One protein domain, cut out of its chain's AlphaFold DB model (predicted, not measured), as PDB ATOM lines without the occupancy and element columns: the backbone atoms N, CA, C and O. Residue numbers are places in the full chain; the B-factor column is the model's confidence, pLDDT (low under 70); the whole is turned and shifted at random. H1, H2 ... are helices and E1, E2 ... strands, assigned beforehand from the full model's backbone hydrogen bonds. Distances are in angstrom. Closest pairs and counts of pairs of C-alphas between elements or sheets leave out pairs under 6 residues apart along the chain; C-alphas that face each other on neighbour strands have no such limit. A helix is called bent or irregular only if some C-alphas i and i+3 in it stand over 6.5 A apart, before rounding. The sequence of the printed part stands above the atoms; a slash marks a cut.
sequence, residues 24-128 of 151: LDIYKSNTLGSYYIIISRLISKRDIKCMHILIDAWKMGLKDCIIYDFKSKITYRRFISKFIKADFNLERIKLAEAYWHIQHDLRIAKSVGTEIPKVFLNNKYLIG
ATOM      1  N   LEU A  24     234.763 219.435 212.384       92.75
ATOM      2  CA  LEU A  24     233.463 219.182 212.993       92.75
ATOM      3  C   LEU A  24     232.625 218.280 212.097       92.75
ATOM      4  O   LEU A  24     232.302 217.165 212.496       92.75
ATOM      5  N   ASP A  25     232.320 218.751 210.890       94.75
ATOM      6  CA  ASP A  25     231.534 218.006 209.918       94.75
ATOM      7  C   ASP A  25     232.091 218.172 208.511       94.75
ATOM      8  O   ASP A  25     232.753 219.161 208.181       94.75
ATOM      9  N   ILE A  26     231.776 217.177 207.693       96.31
ATOM     10  CA  ILE A  26     232.064 217.155 206.272       96.31
ATOM     11  C   ILE A  26     230.809 216.657 205.575       96.31
ATOM     12  O   ILE A  26     230.352 215.550 205.863       96.31
ATOM     13  N   TYR A  27     230.258 217.477 204.691       95.94
ATOM     14  CA  TYR A  27     229.084 217.128 203.904       95.94
ATOM     15  C   TYR A  27     229.374 217.219 202.416       95.94
ATOM     16  O   TYR A  27     230.204 218.023 201.984       95.94
ATOM     17  N   LYS A  28     228.635 216.430 201.648       95.31
ATOM     18  CA  LYS A  28     228.577 216.470 200.195       95.31
ATOM     19  C   LYS A  28     227.126 216.616 199.756       95.31
ATOM     20  O   LYS A  28     226.258 215.999 200.363       95.31
ATOM     21  N   SER A  29     226.852 217.428 198.737       93.94
ATOM     22  CA  SER A  29     225.521 217.436 198.119       93.94
ATOM     23  C   SER A  29     225.394 216.345 197.056       93.94
ATOM     24  O   SER A  29     226.339 216.084 196.314       93.94
ATOM     25  N   ASN A  30     224.209 215.751 196.933       88.00
ATOM     26  CA  ASN A  30     223.968 214.623 196.019       88.00
ATOM     27  C   ASN A  30     223.487 215.046 194.618       88.00
ATOM     28  O   ASN A  30     222.819 214.296 193.912       88.00
ATOM     29  N   THR A  31     223.823 216.264 194.201       87.06
ATOM     30  CA  THR A  31     223.464 216.821 192.895       87.06
ATOM     31  C   THR A  31     224.420 216.324 191.804       87.06
ATOM     32  O   THR A  31     225.640 216.365 191.962       87.06
ATOM     33  N   LEU A  32     223.873 215.832 190.686       85.00
ATOM     34  CA  LEU A  32     224.669 215.327 189.562       85.00
ATOM     35  C   LEU A  32     225.367 216.469 188.811       85.00
ATOM     36  O   LEU A  32     224.802 217.544 188.608       85.00
ATOM     37  N   GLY A  33     226.602 216.218 188.379       88.50
ATOM     38  CA  GLY A  33     227.425 217.162 187.621       88.50
ATOM     39  C   GLY A  33     228.032 218.270 188.477       88.50
ATOM     40  O   GLY A  33     229.252 218.386 188.542       88.50
ATOM     41  N   SER A  34     227.202 219.050 189.167       92.88
ATOM     42  CA  SER A  34     227.655 220.081 190.106       92.88
ATOM     43  C   SER A  34     227.248 219.743 191.528       92.88
ATOM     44  O   SER A  34     226.069 219.522 191.786       92.88
ATOM     45  N   TYR A  35     228.195 219.743 192.456       94.62
ATOM     46  CA  TYR A  35     227.949 219.425 193.857       94.62
ATOM     47  C   TYR A  35     228.810 220.258 194.795       94.62
ATOM     48  O   TYR A  35     229.823 220.844 194.413       94.62
ATOM     49  N   TYR A  36     228.393 220.304 196.050       94.69
ATOM     50  CA  TYR A  36     229.087 221.012 197.101       94.69
ATOM     51  C   TYR A  36     229.864 220.052 197.983       94.69
ATOM     52  O   TYR A  36     229.371 218.978 198.318       94.69
ATOM     53  N   ILE A  37     231.042 220.485 198.425       96.56
ATOM     54  CA  ILE A  37     231.759 219.906 199.561       96.56
ATOM     55  C   ILE A  37     231.799 220.965 200.661       96.56
ATOM     56  O   ILE A  37     232.370 222.046 200.493       96.56
ATOM     57  N   ILE A  38     231.176 220.667 201.797       96.12
ATOM     58  CA  ILE A  38     231.120 221.545 202.965       96.12
ATOM     59  C   ILE A  38     232.042 220.969 204.030       96.12
ATOM     60  O   ILE A  38     231.808 219.867 204.511       96.12
ATOM     61  N   ILE A  39     233.064 221.718 204.438       96.31
ATOM     62  CA  ILE A  39     233.991 221.330 205.507       96.31
ATOM     63  C   ILE A  39     233.920 222.371 206.614       96.31
ATOM     64  O   ILE A  39     234.268 223.534 206.407       96.31
ATOM     65  N   SER A  40     233.521 221.961 207.815       95.94
ATOM     66  CA  SER A  40     233.474 222.837 208.984       95.94
ATOM     67  C   SER A  40     234.539 222.464 210.009       95.94
ATOM     68  O   SER A  40     234.839 221.296 210.257       95.94
ATOM     69  N   ARG A  41     235.153 223.476 210.625       94.38
ATOM     70  CA  ARG A  41     236.266 223.296 211.560       94.38
ATOM     71  C   ARG A  41     236.186 224.277 212.711       94.38
ATOM     72  O   ARG A  41     235.841 225.439 212.510       94.38
ATOM     73  N   LEU A  42     236.569 223.844 213.909       92.81
ATOM     74  CA  LEU A  42     236.801 224.787 215.002       92.81
ATOM     75  C   LEU A  42     238.038 225.645 214.702       92.81
ATOM     76  O   LEU A  42     239.021 225.163 214.157       92.81
ATOM     77  N   ILE A  43     238.006 226.922 215.067       90.88
ATOM     78  CA  ILE A  43     239.166 227.837 215.030       90.88
ATOM     79  C   ILE A  43     239.457 228.398 216.433       90.88
ATOM     80  O   ILE A  43     240.532 228.940 216.711       90.88
ATOM     81  N   SER A  44     238.513 228.229 217.356       88.06
ATOM     82  CA  SER A  44     238.668 228.480 218.785       88.06
ATOM     83  C   SER A  44     237.725 227.557 219.571       88.06
ATOM     84  O   SER A  44     237.111 226.658 219.001       88.06
ATOM     85  N   LYS A  45     237.583 227.765 220.889       84.81
ATOM     86  CA  LYS A  45     236.643 226.995 221.727       84.81
ATOM     87  C   LYS A  45     235.187 227.077 221.239       84.81
ATOM     88  O   LYS A  45     234.410 226.171 221.524       84.81
ATOM     89  N   ARG A  46     234.803 228.171 220.573       87.62
ATOM     90  CA  ARG A  46     233.413 228.435 220.158       87.62
ATOM     91  C   ARG A  46     233.278 228.857 218.697       87.62
ATOM     92  O   ARG A  46     232.197 228.688 218.138       87.62
ATOM     93  N   ASP A  47     234.360 229.343 218.092       93.12
ATOM     94  CA  ASP A  47     234.340 229.825 216.715       93.12
ATOM     95  C   ASP A  47     234.527 228.668 215.739       93.12
ATOM     96  O   ASP A  47     235.455 227.862 215.869       93.12
ATOM     97  N   ILE A  48     233.648 228.618 214.747       95.62
ATOM     98  CA  ILE A  48     233.617 227.626 213.680       95.62
ATOM     99  C   ILE A  48     233.812 228.364 212.369       95.62
ATOM    100  O   ILE A  48     233.139 229.359 212.111       95.62
ATOM    101  N   LYS A  49     234.691 227.844 211.525       96.19
ATOM    102  CA  LYS A  49     234.838 228.291 210.147       96.19
ATOM    103  C   LYS A  49     234.368 227.177 209.232       96.19
ATOM    104  O   LYS A  49     234.777 226.029 209.397       96.19
ATOM    105  N   CYS A  50     233.477 227.511 208.317       96.44
ATOM    106  CA  CYS A  50     232.883 226.587 207.370       96.44
ATOM    107  C   CYS A  50     233.320 226.986 205.970       96.44
ATOM    108  O   CYS A  50     233.074 228.107 205.535       96.44
ATOM    109  N   MET A  51     233.984 226.069 205.284       96.81
ATOM    110  CA  MET A  51     234.337 226.192 203.885       96.81
ATOM    111  C   MET A  51     233.276 225.486 203.055       96.81
ATOM    112  O   MET A  51     232.953 224.332 203.323       96.81
ATOM    113  N   HIS A  52     232.738 226.189 202.072       96.06
ATOM    114  CA  HIS A  52     231.745 225.693 201.139       96.06
ATOM    115  C   HIS A  52     232.351 225.732 199.740       96.06
ATOM    116  O   HIS A  52     232.609 226.814 199.219       96.06
ATOM    117  N   ILE A  53     232.641 224.566 199.173       97.00
ATOM    118  CA  ILE A  53     233.322 224.417 197.886       97.00
ATOM    119  C   ILE A  53     232.285 223.975 196.862       97.00
ATOM    120  O   ILE A  53     231.655 222.944 197.070       97.00
ATOM    121  N   LEU A  54     232.124 224.728 195.777       96.19
ATOM    122  CA  LEU A  54     231.335 224.323 194.619       96.19
ATOM    123  C   LEU A  54     232.248 223.624 193.618       96.19
ATOM    124  O   LEU A  54     233.242 224.189 193.157       96.19
ATOM    125  N   ILE A  55     231.870 222.407 193.270       96.19
ATOM    126  CA  ILE A  55     232.515 221.586 192.266       96.19
ATOM    127  C   ILE A  55     231.563 221.423 191.084       96.19
ATOM    128  O   ILE A  55     230.381 221.154 191.270       96.19
ATOM    129  N   ASP A  56     232.093 221.564 189.875       95.25
ATOM    130  CA  ASP A  56     231.454 221.234 188.604       95.25
ATOM    131  C   ASP A  56     232.313 220.163 187.920       95.25
ATOM    132  O   ASP A  56     233.223 220.462 187.146       95.25
ATOM    133  N   ALA A  57     232.049 218.900 188.252       89.56
ATOM    134  CA  ALA A  57     232.885 217.769 187.854       89.56
ATOM    135  C   ALA A  57     232.822 217.454 186.353       89.56
ATOM    136  O   ALA A  57     233.605 216.645 185.862       89.56
ATOM    137  N   TRP A  58     231.895 218.063 185.611       88.12
ATOM    138  CA  TRP A  58     231.757 217.827 184.175       88.12
ATOM    139  C   TRP A  58     232.541 218.820 183.331       88.12
ATOM    140  O   TRP A  58     232.987 218.462 182.245       88.12
ATOM    141  N   LYS A  59     232.676 220.069 183.792       90.06
ATOM    142  CA  LYS A  59     233.204 221.146 182.946       90.06
ATOM    143  C   LYS A  59     234.399 221.869 183.539       90.06
ATOM    144  O   LYS A  59     235.342 222.148 182.809       90.06
ATOM    145  N   MET A  60     234.345 222.218 184.824       93.12
ATOM    146  CA  MET A  60     235.240 223.235 185.396       93.12
ATOM    147  C   MET A  60     236.073 222.738 186.581       93.12
ATOM    148  O   MET A  60     237.033 223.394 186.969       93.12
ATOM    149  N   GLY A  61     235.743 221.586 187.165       95.56
ATOM    150  CA  GLY A  61     236.352 221.111 188.402       95.56
ATOM    151  C   GLY A  61     235.976 221.999 189.589       95.56
ATOM    152  O   GLY A  61     234.806 222.329 189.788       95.56
ATOM    153  N   LEU A  62     236.958 222.397 190.402       95.88
ATOM    154  CA  LEU A  62     236.730 223.282 191.549       95.88
ATOM    155  C   LEU A  62     236.394 224.704 191.070       95.88
ATOM    156  O   LEU A  62     237.283 225.473 190.708       95.88
ATOM    157  N   LYS A  63     235.103 225.041 191.106       94.94
ATOM    158  CA  LYS A  63     234.518 226.222 190.460       94.94
ATOM    159  C   LYS A  63     234.427 227.438 191.373       94.94
ATOM    160  O   LYS A  63     234.743 228.542 190.948       94.94
ATOM    161  N   ASP A  64     233.986 227.249 192.616       96.38
ATOM    162  CA  ASP A  64     233.838 228.350 193.574       96.38
ATOM    163  C   ASP A  64     234.124 227.895 195.015       96.38
ATOM    164  O   ASP A  64     234.111 226.706 195.337       96.38
ATOM    165  N   CYS A  65     234.417 228.847 195.898       97.25
ATOM    166  CA  CYS A  65     234.639 228.603 197.312       97.25
ATOM    167  C   CYS A  65     234.214 229.803 198.159       97.25
ATOM    168  O   CYS A  65     234.785 230.888 198.057       97.25
ATOM    169  N   ILE A  66     233.319 229.563 199.115       97.19
ATOM    170  CA  ILE A  66     232.841 230.558 200.078       97.19
ATOM    171  C   ILE A  66     233.244 230.139 201.493       97.19
ATOM    172  O   ILE A  66     233.257 228.957 201.837       97.19
ATOM    173  N   ILE A  67     233.588 231.118 202.332       97.06
ATOM    174  CA  ILE A  67     233.916 230.903 203.743       97.06
ATOM    175  C   ILE A  67     232.875 231.592 204.615       97.06
ATOM    176  O   ILE A  67     232.631 232.787 204.468       97.06
ATOM    177  N   TYR A  68     232.322 230.847 205.566       96.75
ATOM    178  CA  TYR A  68     231.407 231.355 206.579       96.75
ATOM    179  C   TYR A  68     232.035 231.232 207.964       96.75
ATOM    180  O   TYR A  68     232.548 230.174 208.335       96.75
ATOM    181  N   ASP A  69     231.955 232.304 208.744       96.25
ATOM    182  CA  ASP A  69     232.388 232.329 210.137       96.25
ATOM    183  C   ASP A  69     231.166 232.277 211.064       96.25
ATOM    184  O   ASP A  69     230.243 233.087 210.966       96.25
ATOM    185  N   PHE A  70     231.168 231.341 212.011       96.44
ATOM    186  CA  PHE A  70     230.121 231.191 213.017       96.44
ATOM    187  C   PHE A  70     230.712 231.328 214.417       96.44
ATOM    188  O   PHE A  70     231.638 230.613 214.787       96.44
ATOM    189  N   LYS A  71     230.116 232.192 215.243       94.06
ATOM    190  CA  LYS A  71     230.527 232.400 216.646       94.06
ATOM    191  C   LYS A  71     230.000 231.326 217.608       94.06
ATOM    192  O   LYS A  71     230.290 231.355 218.803       94.06
ATOM    193  N   SER A  72     229.143 230.425 217.123       92.56
ATOM    194  CA  SER A  72     228.500 229.404 217.950       92.56
ATOM    195  C   SER A  72     228.093 228.170 217.143       92.56
ATOM    196  O   SER A  72     227.758 228.258 215.958       92.56
ATOM    197  N   LYS A  73     228.016 227.016 217.820       91.94
ATOM    198  CA  LYS A  73     227.458 225.778 217.245       91.94
ATOM    199  C   LYS A  73     225.985 225.924 216.855       91.94
ATOM    200  O   LYS A  73     225.553 225.279 215.909       91.94
ATOM    201  N   ILE A  74     225.220 226.768 217.550       94.62
ATOM    202  CA  ILE A  74     223.785 226.965 217.290       94.62
ATOM    203  C   ILE A  74     223.581 227.652 215.938       94.62
ATOM    204  O   ILE A  74     222.801 227.178 215.115       94.62
ATOM    205  N   THR A  75     224.311 228.739 215.680       95.69
ATOM    206  CA  THR A  75     224.230 229.464 214.402       95.69
ATOM    207  C   THR A  75     224.723 228.610 213.238       95.69
ATOM    208  O   THR A  75     224.108 228.623 212.177       95.69
ATOM    209  N   TYR A  76     225.774 227.816 213.460       95.38
ATOM    210  CA  TYR A  76     226.259 226.839 212.486       95.38
ATOM    211  C   TYR A  76     225.211 225.755 212.175       95.38
ATOM    212  O   TYR A  76     224.898 225.516 211.014       95.38
ATOM    213  N   ARG A  77     224.597 225.146 213.197       94.00
ATOM    214  CA  ARG A  77     223.539 224.141 212.995       94.00
ATOM    215  C   ARG A  77     222.350 224.713 212.233       94.00
ATOM    216  O   ARG A  77     221.882 224.082 211.298       94.00
ATOM    217  N   ARG A  78     221.912 225.934 212.569       94.19
ATOM    218  CA  ARG A  78     220.851 226.631 211.821       94.19
ATOM    219  C   ARG A  78     221.218 226.831 210.351       94.19
ATOM    220  O   ARG A  78     220.340 226.712 209.509       94.19
ATOM    221  N   PHE A  79     222.481 227.136 210.049       92.81
ATOM    222  CA  PHE A  79     222.966 227.238 208.673       92.81
ATOM    223  C   PHE A  79     222.870 225.895 207.942       92.81
ATOM    224  O   PHE A  79     222.230 225.843 206.900       92.81
ATOM    225  N   ILE A  80     223.390 224.807 208.517       92.56
ATOM    226  CA  ILE A  80     223.306 223.466 207.906       92.56
ATOM    227  C   ILE A  80     221.849 223.026 207.710       92.56
ATOM    228  O   ILE A  80     221.483 222.553 206.639       92.56
ATOM    229  N   SER A  81     220.978 223.260 208.696       90.75
ATOM    230  CA  SER A  81     219.555 222.926 208.584       90.75
ATOM    231  C   SER A  81     218.838 223.667 207.452       90.75
ATOM    232  O   SER A  81     217.838 223.155 206.963       90.75
ATOM    233  N   LYS A  82     219.308 224.849 207.024       89.38
ATOM    234  CA  LYS A  82     218.722 225.544 205.866       89.38
ATOM    235  C   LYS A  82     218.984 224.803 204.558       89.38
ATOM    236  O   LYS A  82     218.087 224.772 203.731       89.38
ATOM    237  N   PHE A  83     220.157 224.188 204.394       84.38
ATOM    238  CA  PHE A  83     220.450 223.372 203.210       84.38
ATOM    239  C   PHE A  83     219.569 222.129 203.173       84.38
ATOM    240  O   PHE A  83     218.908 221.889 202.172       84.38
ATOM    241  N   ILE A  84     219.474 221.420 204.301       78.50
ATOM    242  CA  ILE A  84     218.634 220.220 204.418       78.50
ATOM    243  C   ILE A  84     217.165 220.542 204.105       78.50
ATOM    244  O   ILE A  84     216.503 219.782 203.418       78.50
ATOM    245  N   LYS A  85     216.657 221.688 204.582       81.00
ATOM    246  CA  LYS A  85     215.278 222.135 204.313       81.00
ATOM    247  C   LYS A  85     215.036 222.613 202.882       81.00
ATOM    248  O   LYS A  85     213.885 222.711 202.486       81.00
ATOM    249  N   ALA A  86     216.084 222.982 202.159       78.50
ATOM    250  CA  ALA A  86     215.997 223.459 200.783       78.50
ATOM    251  C   ALA A  86     216.179 222.315 199.767       78.50
ATOM    252  O   ALA A  86     216.608 222.576 198.647       78.50
ATOM    253  N   ASP A  87     215.943 221.063 200.181       66.25
ATOM    254  CA  ASP A  87     216.161 219.833 199.404       66.25
ATOM    255  C   ASP A  87     217.570 219.680 198.807       66.25
ATOM    256  O   ASP A  87     217.822 218.829 197.951       66.25
ATOM    257  N   PHE A  88     218.552 220.429 199.322       77.50
ATOM    258  CA  PHE A  88     219.946 220.065 199.134       77.50
ATOM    259  C   PHE A  88     220.203 218.842 200.003       77.50
ATOM    260  O   PHE A  88     220.494 218.958 201.195       77.50
ATOM    261  N   ASN A  89     220.063 217.663 199.402       85.31
ATOM    262  CA  ASN A  89     220.374 216.405 200.058       85.31
ATOM    263  C   ASN A  89     221.871 216.395 200.406       85.31
ATOM    264  O   ASN A  89     222.719 216.248 199.521       85.31
ATOM    265  N   LEU A  90     222.171 216.663 201.680       90.81
ATOM    266  CA  LEU A  90     223.518 216.718 202.230       90.81
ATOM    267  C   LEU A  90     223.832 215.403 202.925       90.81
ATOM    268  O   LEU A  90     223.314 215.108 204.003       90.81
ATOM    269  N   GLU A  91     224.749 214.654 202.342       92.88
ATOM    270  CA  GLU A  91     225.270 213.426 202.909       92.88
ATOM    271  C   GLU A  91     226.549 213.705 203.692       92.88
ATOM    272  O   GLU A  91     227.402 214.489 203.272       92.88
ATOM    273  N   ARG A  92     226.695 213.079 204.859       94.38
ATOM    274  CA  ARG A  92     227.928 213.184 205.640       94.38
ATOM    275  C   ARG A  92     228.958 212.212 205.075       94.38
ATOM    276  O   ARG A  92     228.726 211.011 205.100       94.38
ATOM    277  N   ILE A  93     230.110 212.723 204.650       95.50
ATOM    278  CA  ILE A  93     231.163 211.914 204.019       95.50
ATOM    279  C   ILE A  93     232.422 211.819 204.885       95.50
ATOM    280  O   ILE A  93     232.635 212.601 205.820       95.50
ATOM    281  N   LYS A  94     233.290 210.852 204.572       94.00
ATOM    282  CA  LYS A  94     234.587 210.696 205.247       94.00
ATOM    283  C   LYS A  94     235.575 211.770 204.771       94.00
ATOM    284  O   LYS A  94     235.529 212.240 203.638       94.00
ATOM    285  N   LEU A  95     236.551 212.106 205.617       91.50
ATOM    286  CA  LEU A  95     237.606 213.072 205.274       91.50
ATOM    287  C   LEU A  95     238.415 212.654 204.037       91.50
ATOM    288  O   LEU A  95     238.731 213.494 203.199       91.50
ATOM    289  N   ALA A  96     238.727 211.361 203.919       91.31
ATOM    290  CA  ALA A  96     239.477 210.825 202.786       91.31
ATOM    291  C   ALA A  96     238.720 210.989 201.456       91.31
ATOM    292  O   ALA A  96     239.322 211.338 200.445       91.31
ATOM    293  N   GLU A  97     237.400 210.806 201.476       94.12
ATOM    294  CA  GLU A  97     236.532 211.009 200.314       94.12
ATOM    295  C   GLU A  97     236.474 212.489 199.915       94.12
ATOM    296  O   GLU A  97     236.653 212.832 198.749       94.12
ATOM    297  N   ALA A  98     236.333 213.391 200.890       94.75
ATOM    298  CA  ALA A  98     236.370 214.829 200.623       94.75
ATOM    299  C   ALA A  98     237.706 215.266 200.012       94.75
ATOM    300  O   ALA A  98     237.734 216.071 199.083       94.75
ATOM    301  N   TYR A  99     238.822 214.730 200.510       94.69
ATOM    302  CA  TYR A  99     240.136 214.995 199.934       94.69
ATOM    303  C   TYR A  99     240.242 214.474 198.502       94.69
ATOM    304  O   TYR A  99     240.799 215.180 197.667       94.69
ATOM    305  N   TRP A 100     239.697 213.290 198.209       94.00
ATOM    306  CA  TRP A 100     239.670 212.753 196.850       94.00
ATOM    307  C   TRP A 100     238.928 213.689 195.893       94.00
ATOM    308  O   TRP A 100     239.510 214.081 194.884       94.00
ATOM    309  N   HIS A 101     237.712 214.120 196.248       94.56
ATOM    310  CA  HIS A 101     236.929 215.073 195.454       94.56
ATOM    311  C   HIS A 101     237.716 216.367 195.210       94.56
ATOM    312  O   HIS A 101     237.965 216.757 194.076       94.56
ATOM    313  N   ILE A 102     238.230 216.984 196.276       95.44
ATOM    314  CA  ILE A 102     238.994 218.233 196.171       95.44
ATOM    315  C   ILE A 102     240.240 218.059 195.290       95.44
ATOM    316  O   ILE A 102     240.519 218.908 194.448       95.44
ATOM    317  N   GLN A 103     241.002 216.975 195.455       94.38
ATOM    318  CA  GLN A 103     242.183 216.710 194.631       94.38
ATOM    319  C   GLN A 103     241.821 216.472 193.163       94.38
ATOM    320  O   GLN A 103     242.506 216.989 192.279       94.38
ATOM    321  N   HIS A 104     240.796 215.662 192.906       93.12
ATOM    322  CA  HIS A 104     240.350 215.313 191.563       93.12
ATOM    323  C   HIS A 104     239.876 216.557 190.811       93.12
ATOM    324  O   HIS A 104     240.379 216.856 189.729       93.12
ATOM    325  N   ASP A 105     239.018 217.359 191.430       94.88
ATOM    326  CA  ASP A 105     238.442 218.544 190.803       94.88
ATOM    327  C   ASP A 105     239.430 219.713 190.688       94.88
ATOM    328  O   ASP A 105     239.338 220.519 189.762       94.88
ATOM    329  N   LEU A 106     240.456 219.769 191.544       95.50
ATOM    330  CA  LEU A 106     241.614 220.639 191.313       95.50
ATOM    331  C   LEU A 106     242.420 220.224 190.074       95.50
ATOM    332  O   LEU A 106     243.010 221.089 189.427       95.50
ATOM    333  N   ARG A 107     242.498 218.925 189.746       93.81
ATOM    334  CA  ARG A 107     243.165 218.461 188.515       93.81
ATOM    335  C   ARG A 107     242.345 218.832 187.286       93.81
ATOM    336  O   ARG A 107     242.934 219.362 186.350       93.81
ATOM    337  N   ILE A 108     241.025 218.631 187.327       94.56
ATOM    338  CA  ILE A 108     240.113 219.030 186.242       94.56
ATOM    339  C   ILE A 108     240.229 220.532 185.982       94.56
ATOM    340  O   ILE A 108     240.501 220.940 184.854       94.56
ATOM    341  N   ALA A 109     240.108 221.354 187.028       96.31
ATOM    342  CA  ALA A 109     240.193 222.805 186.898       96.31
ATOM    343  C   ALA A 109     241.514 223.246 186.249       96.31
ATOM    344  O   ALA A 109     241.515 224.065 185.334       96.31
ATOM    345  N   LYS A 110     242.637 222.636 186.649       94.81
ATOM    346  CA  LYS A 110     243.943 222.889 186.024       94.81
ATOM    347  C   LYS A 110     244.001 222.450 184.562       94.81
ATOM    348  O   LYS A 110     244.559 223.184 183.757       94.81
ATOM    349  N   SER A 111     243.454 221.283 184.213       95.69
ATOM    350  CA  SER A 111     243.509 220.777 182.834       95.69
ATOM    351  C   SER A 111     242.669 221.599 181.862       95.69
ATOM    352  O   SER A 111     243.052 221.738 180.707       95.69
ATOM    353  N   VAL A 112     241.547 222.158 182.324       95.56
ATOM    354  CA  VAL A 112     240.635 222.962 181.489       95.56
ATOM    355  C   VAL A 112     240.868 224.473 181.624       95.56
ATOM    356  O   VAL A 112     240.113 225.265 181.072       95.56
ATOM    357  N   GLY A 113     241.891 224.889 182.379       95.25
ATOM    358  CA  GLY A 113     242.244 226.301 182.559       95.25
ATOM    359  C   GLY A 113     241.271 227.111 183.426       95.25
ATOM    360  O   GLY A 113     241.262 228.336 183.343       95.25
ATOM    361  N   THR A 114     240.458 226.463 184.266       95.38
ATOM    362  CA  THR A 114     239.601 227.162 185.238       95.38
ATOM    363  C   THR A 114     240.456 227.761 186.358       95.38
ATOM    364  O   THR A 114     241.245 227.061 186.999       95.38
ATOM    365  N   GLU A 115     240.300 229.065 186.616       96.25
ATOM    366  CA  GLU A 115     240.995 229.742 187.715       96.25
ATOM    367  C   GLU A 115     240.518 229.192 189.067       96.25
ATOM    368  O   GLU A 115     239.330 229.209 189.383       96.25
ATOM    369  N   ILE A 116     241.459 228.743 189.902       97.00
ATOM    370  CA  ILE A 116     241.136 228.303 191.261       97.00
ATOM    371  C   ILE A 116     240.794 229.529 192.121       97.00
ATOM    372  O   ILE A 116     241.644 230.415 192.265       97.00
ATOM    373  N   PRO A 117     239.624 229.568 192.787       97.19
ATOM    374  CA  PRO A 117     239.218 230.696 193.614       97.19
ATOM    375  C   PRO A 117     240.284 231.079 194.647       97.19
ATOM    376  O   PRO A 117     240.701 230.272 195.484       97.19
ATOM    377  N   LYS A 118     240.685 232.357 194.669       97.31
ATOM    378  CA  LYS A 118     241.652 232.887 195.656       97.31
ATOM    379  C   LYS A 118     241.210 232.622 197.098       97.31
ATOM    380  O   LYS A 118     242.040 232.380 197.976       97.31
ATOM    381  N   VAL A 119     239.897 232.625 197.345       96.88
ATOM    382  CA  VAL A 119     239.297 232.290 198.643       96.88
ATOM    383  C   VAL A 119     239.660 230.866 199.072       96.88
ATOM    384  O   VAL A 119     240.063 230.676 200.223       96.88
ATOM    385  N   PHE A 120     239.601 229.895 198.153       96.75
ATOM    386  CA  PHE A 120     240.035 228.521 198.400       96.75
ATOM    387  C   PHE A 120     241.523 228.484 198.753       96.75
ATOM    388  O   PHE A 120     241.889 228.001 199.824       96.75
ATOM    389  N   LEU A 121     242.380 229.072 197.912       95.00
ATOM    390  CA  LEU A 121     243.836 229.057 198.102       95.00
ATOM    391  C   LEU A 121     244.255 229.645 199.459       95.00
ATOM    392  O   LEU A 121     245.075 229.059 200.169       95.00
ATOM    393  N   ASN A 122     243.633 230.754 199.864       94.69
ATOM    394  CA  ASN A 122     243.910 231.428 201.132       94.69
ATOM    395  C   ASN A 122     243.405 230.653 202.361       94.69
ATOM    396  O   ASN A 122     243.907 230.853 203.469       94.69
ATOM    397  N   ASN A 123     242.420 229.768 202.185       94.00
ATOM    398  CA  ASN A 123     241.774 229.039 203.276       94.00
ATOM    399  C   ASN A 123     241.982 227.521 203.218       94.00
ATOM    400  O   ASN A 123     241.467 226.819 204.086       94.00
ATOM    401  N   LYS A 124     242.784 226.998 202.280       91.50
ATOM    402  CA  LYS A 124     243.025 225.552 202.109       91.50
ATOM    403  C   LYS A 124     243.539 224.851 203.371       91.50
ATOM    404  O   LYS A 124     243.339 223.656 203.560       91.50
ATOM    405  N   TYR A 125     244.130 225.609 204.299       88.38
ATOM    406  CA  TYR A 125     244.534 225.122 205.621       88.38
ATOM    407  C   TYR A 125     243.368 224.563 206.461       88.38
ATOM    408  O   TYR A 125     243.610 223.766 207.368       88.38
ATOM    409  N   LEU A 126     242.123 224.976 206.193       89.88
ATOM    410  CA  LEU A 126     240.931 224.461 206.872       89.88
ATOM    411  C   LEU A 126     240.721 222.979 206.581       89.88
ATOM    412  O   LEU A 126     240.375 222.232 207.489       89.88
ATOM    413  N   ILE A 127     241.023 222.555 205.359       90.06
ATOM    414  CA  ILE A 127     240.858 221.183 204.886       90.06
ATOM    415  C   ILE A 127     241.885 220.258 205.562       90.06
ATOM    416  O   ILE A 127     241.589 219.110 205.879       90.06
ATOM    417  N   GLY A 128     243.082 220.773 205.859       86.31
ATOM    418  CA  GLY A 128     244.203 219.990 206.380       86.31
ATOM    419  C   GLY A 128     245.165 219.584 205.265       86.31
ATOM    420  O   GLY A 128     245.339 220.324 204.298       86.31
TER     421      GLY A 128
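This is residues 24 to 128 of the 151 residues of an uncharacterized protein of Candidatus Lokiarchaeota archaeon (UniProt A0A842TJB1). A twisted sheet of five strands makes the middle of three layers, with the long helix H2 and the short H3 over one face and H1 over the other. E1 E2 E3 E4 make a meander, each strand the antiparallel neighbour of the one before, and the short E5 adds an edge beside E1. The printed part has 105 residues, with three named helices and five named strands along the chain as E1 E2 E3 E4 H1 E5 H2 H3; the sheet's order is E4 E3 E2 E1 E5, all antiparallel. The class is mixed, helices and strands, and the whole is compact, with a radius of gyration of the C-alphas of 13.5 A and spans of 40 by 30 by 21 A.

Start at the inner strands E2, residues 34 to 42, and E3, residues 48 to 56, a hairpin in which N 39 and O 51 are 2.8 A apart, within hydrogen-bond range. Edge strand E4, residues 61 to 70, forms a hairpin with E3, with N 52 and O 66 at 2.8 A. E1, residues 24 to 29, forms a hairpin with E2, with N 27 and O 38 at 2.9 A. Edge strand E5, residues 90 to 92, is antiparallel to E1 at 134 degrees, with N 28 and O 91 at 2.8 A. Now look at H2, residues 95 to 111: it is on the sheet at a height of 8.8 A, slantwise to the strands, at 52 degrees to E2 on the local plane. Its closest C-alphas to E4 are those of Asp 105 and Gly 61, 4.1 A apart. On the same face, H3, residues 118 to 126, has a height of 8.2 A over the sheet and lies over E4, where the C-alphas of Phe 120 and Cys 65 are closest at 5.5 A. On the opposite face, H1, residues 73 to 85, has a height of 8.8 A and runs along the strands, at 3 degrees to E3 on the local plane. H1 and E4 come closest at the C-alphas of Tyr 76 and Phe 70, 5.8 A. H1, H2 and H3 are apart from each other. Every O i to N i+4 pair is within hydrogen-bond range in H2, against 8 of 9 in H1 and 3 of 5 in H3, which is irregular, with C-alphas 122 and 125 at 7.8 A.

Find C-alpha 24 at (233.463, 219.182, 212.993), where E1 begins its 17.0 A. E2 then spans 26.9 A, E3 26.0 A, and E4 27.3 A, ending at C-alpha 70, (230.121, 231.191, 213.017). H1 measures 18.1 A, E5 6.6 A, H2 24.4 A and H3 14.0 A, ending at C-alpha 126, (240.931, 224.461, 206.872).

The farthest C-alphas are those of Lys 45 and Val 112, 40.6 A apart. The printed part has no cut and no long link. Its mean pLDDT is 92.8, with residue 87 alone under 70.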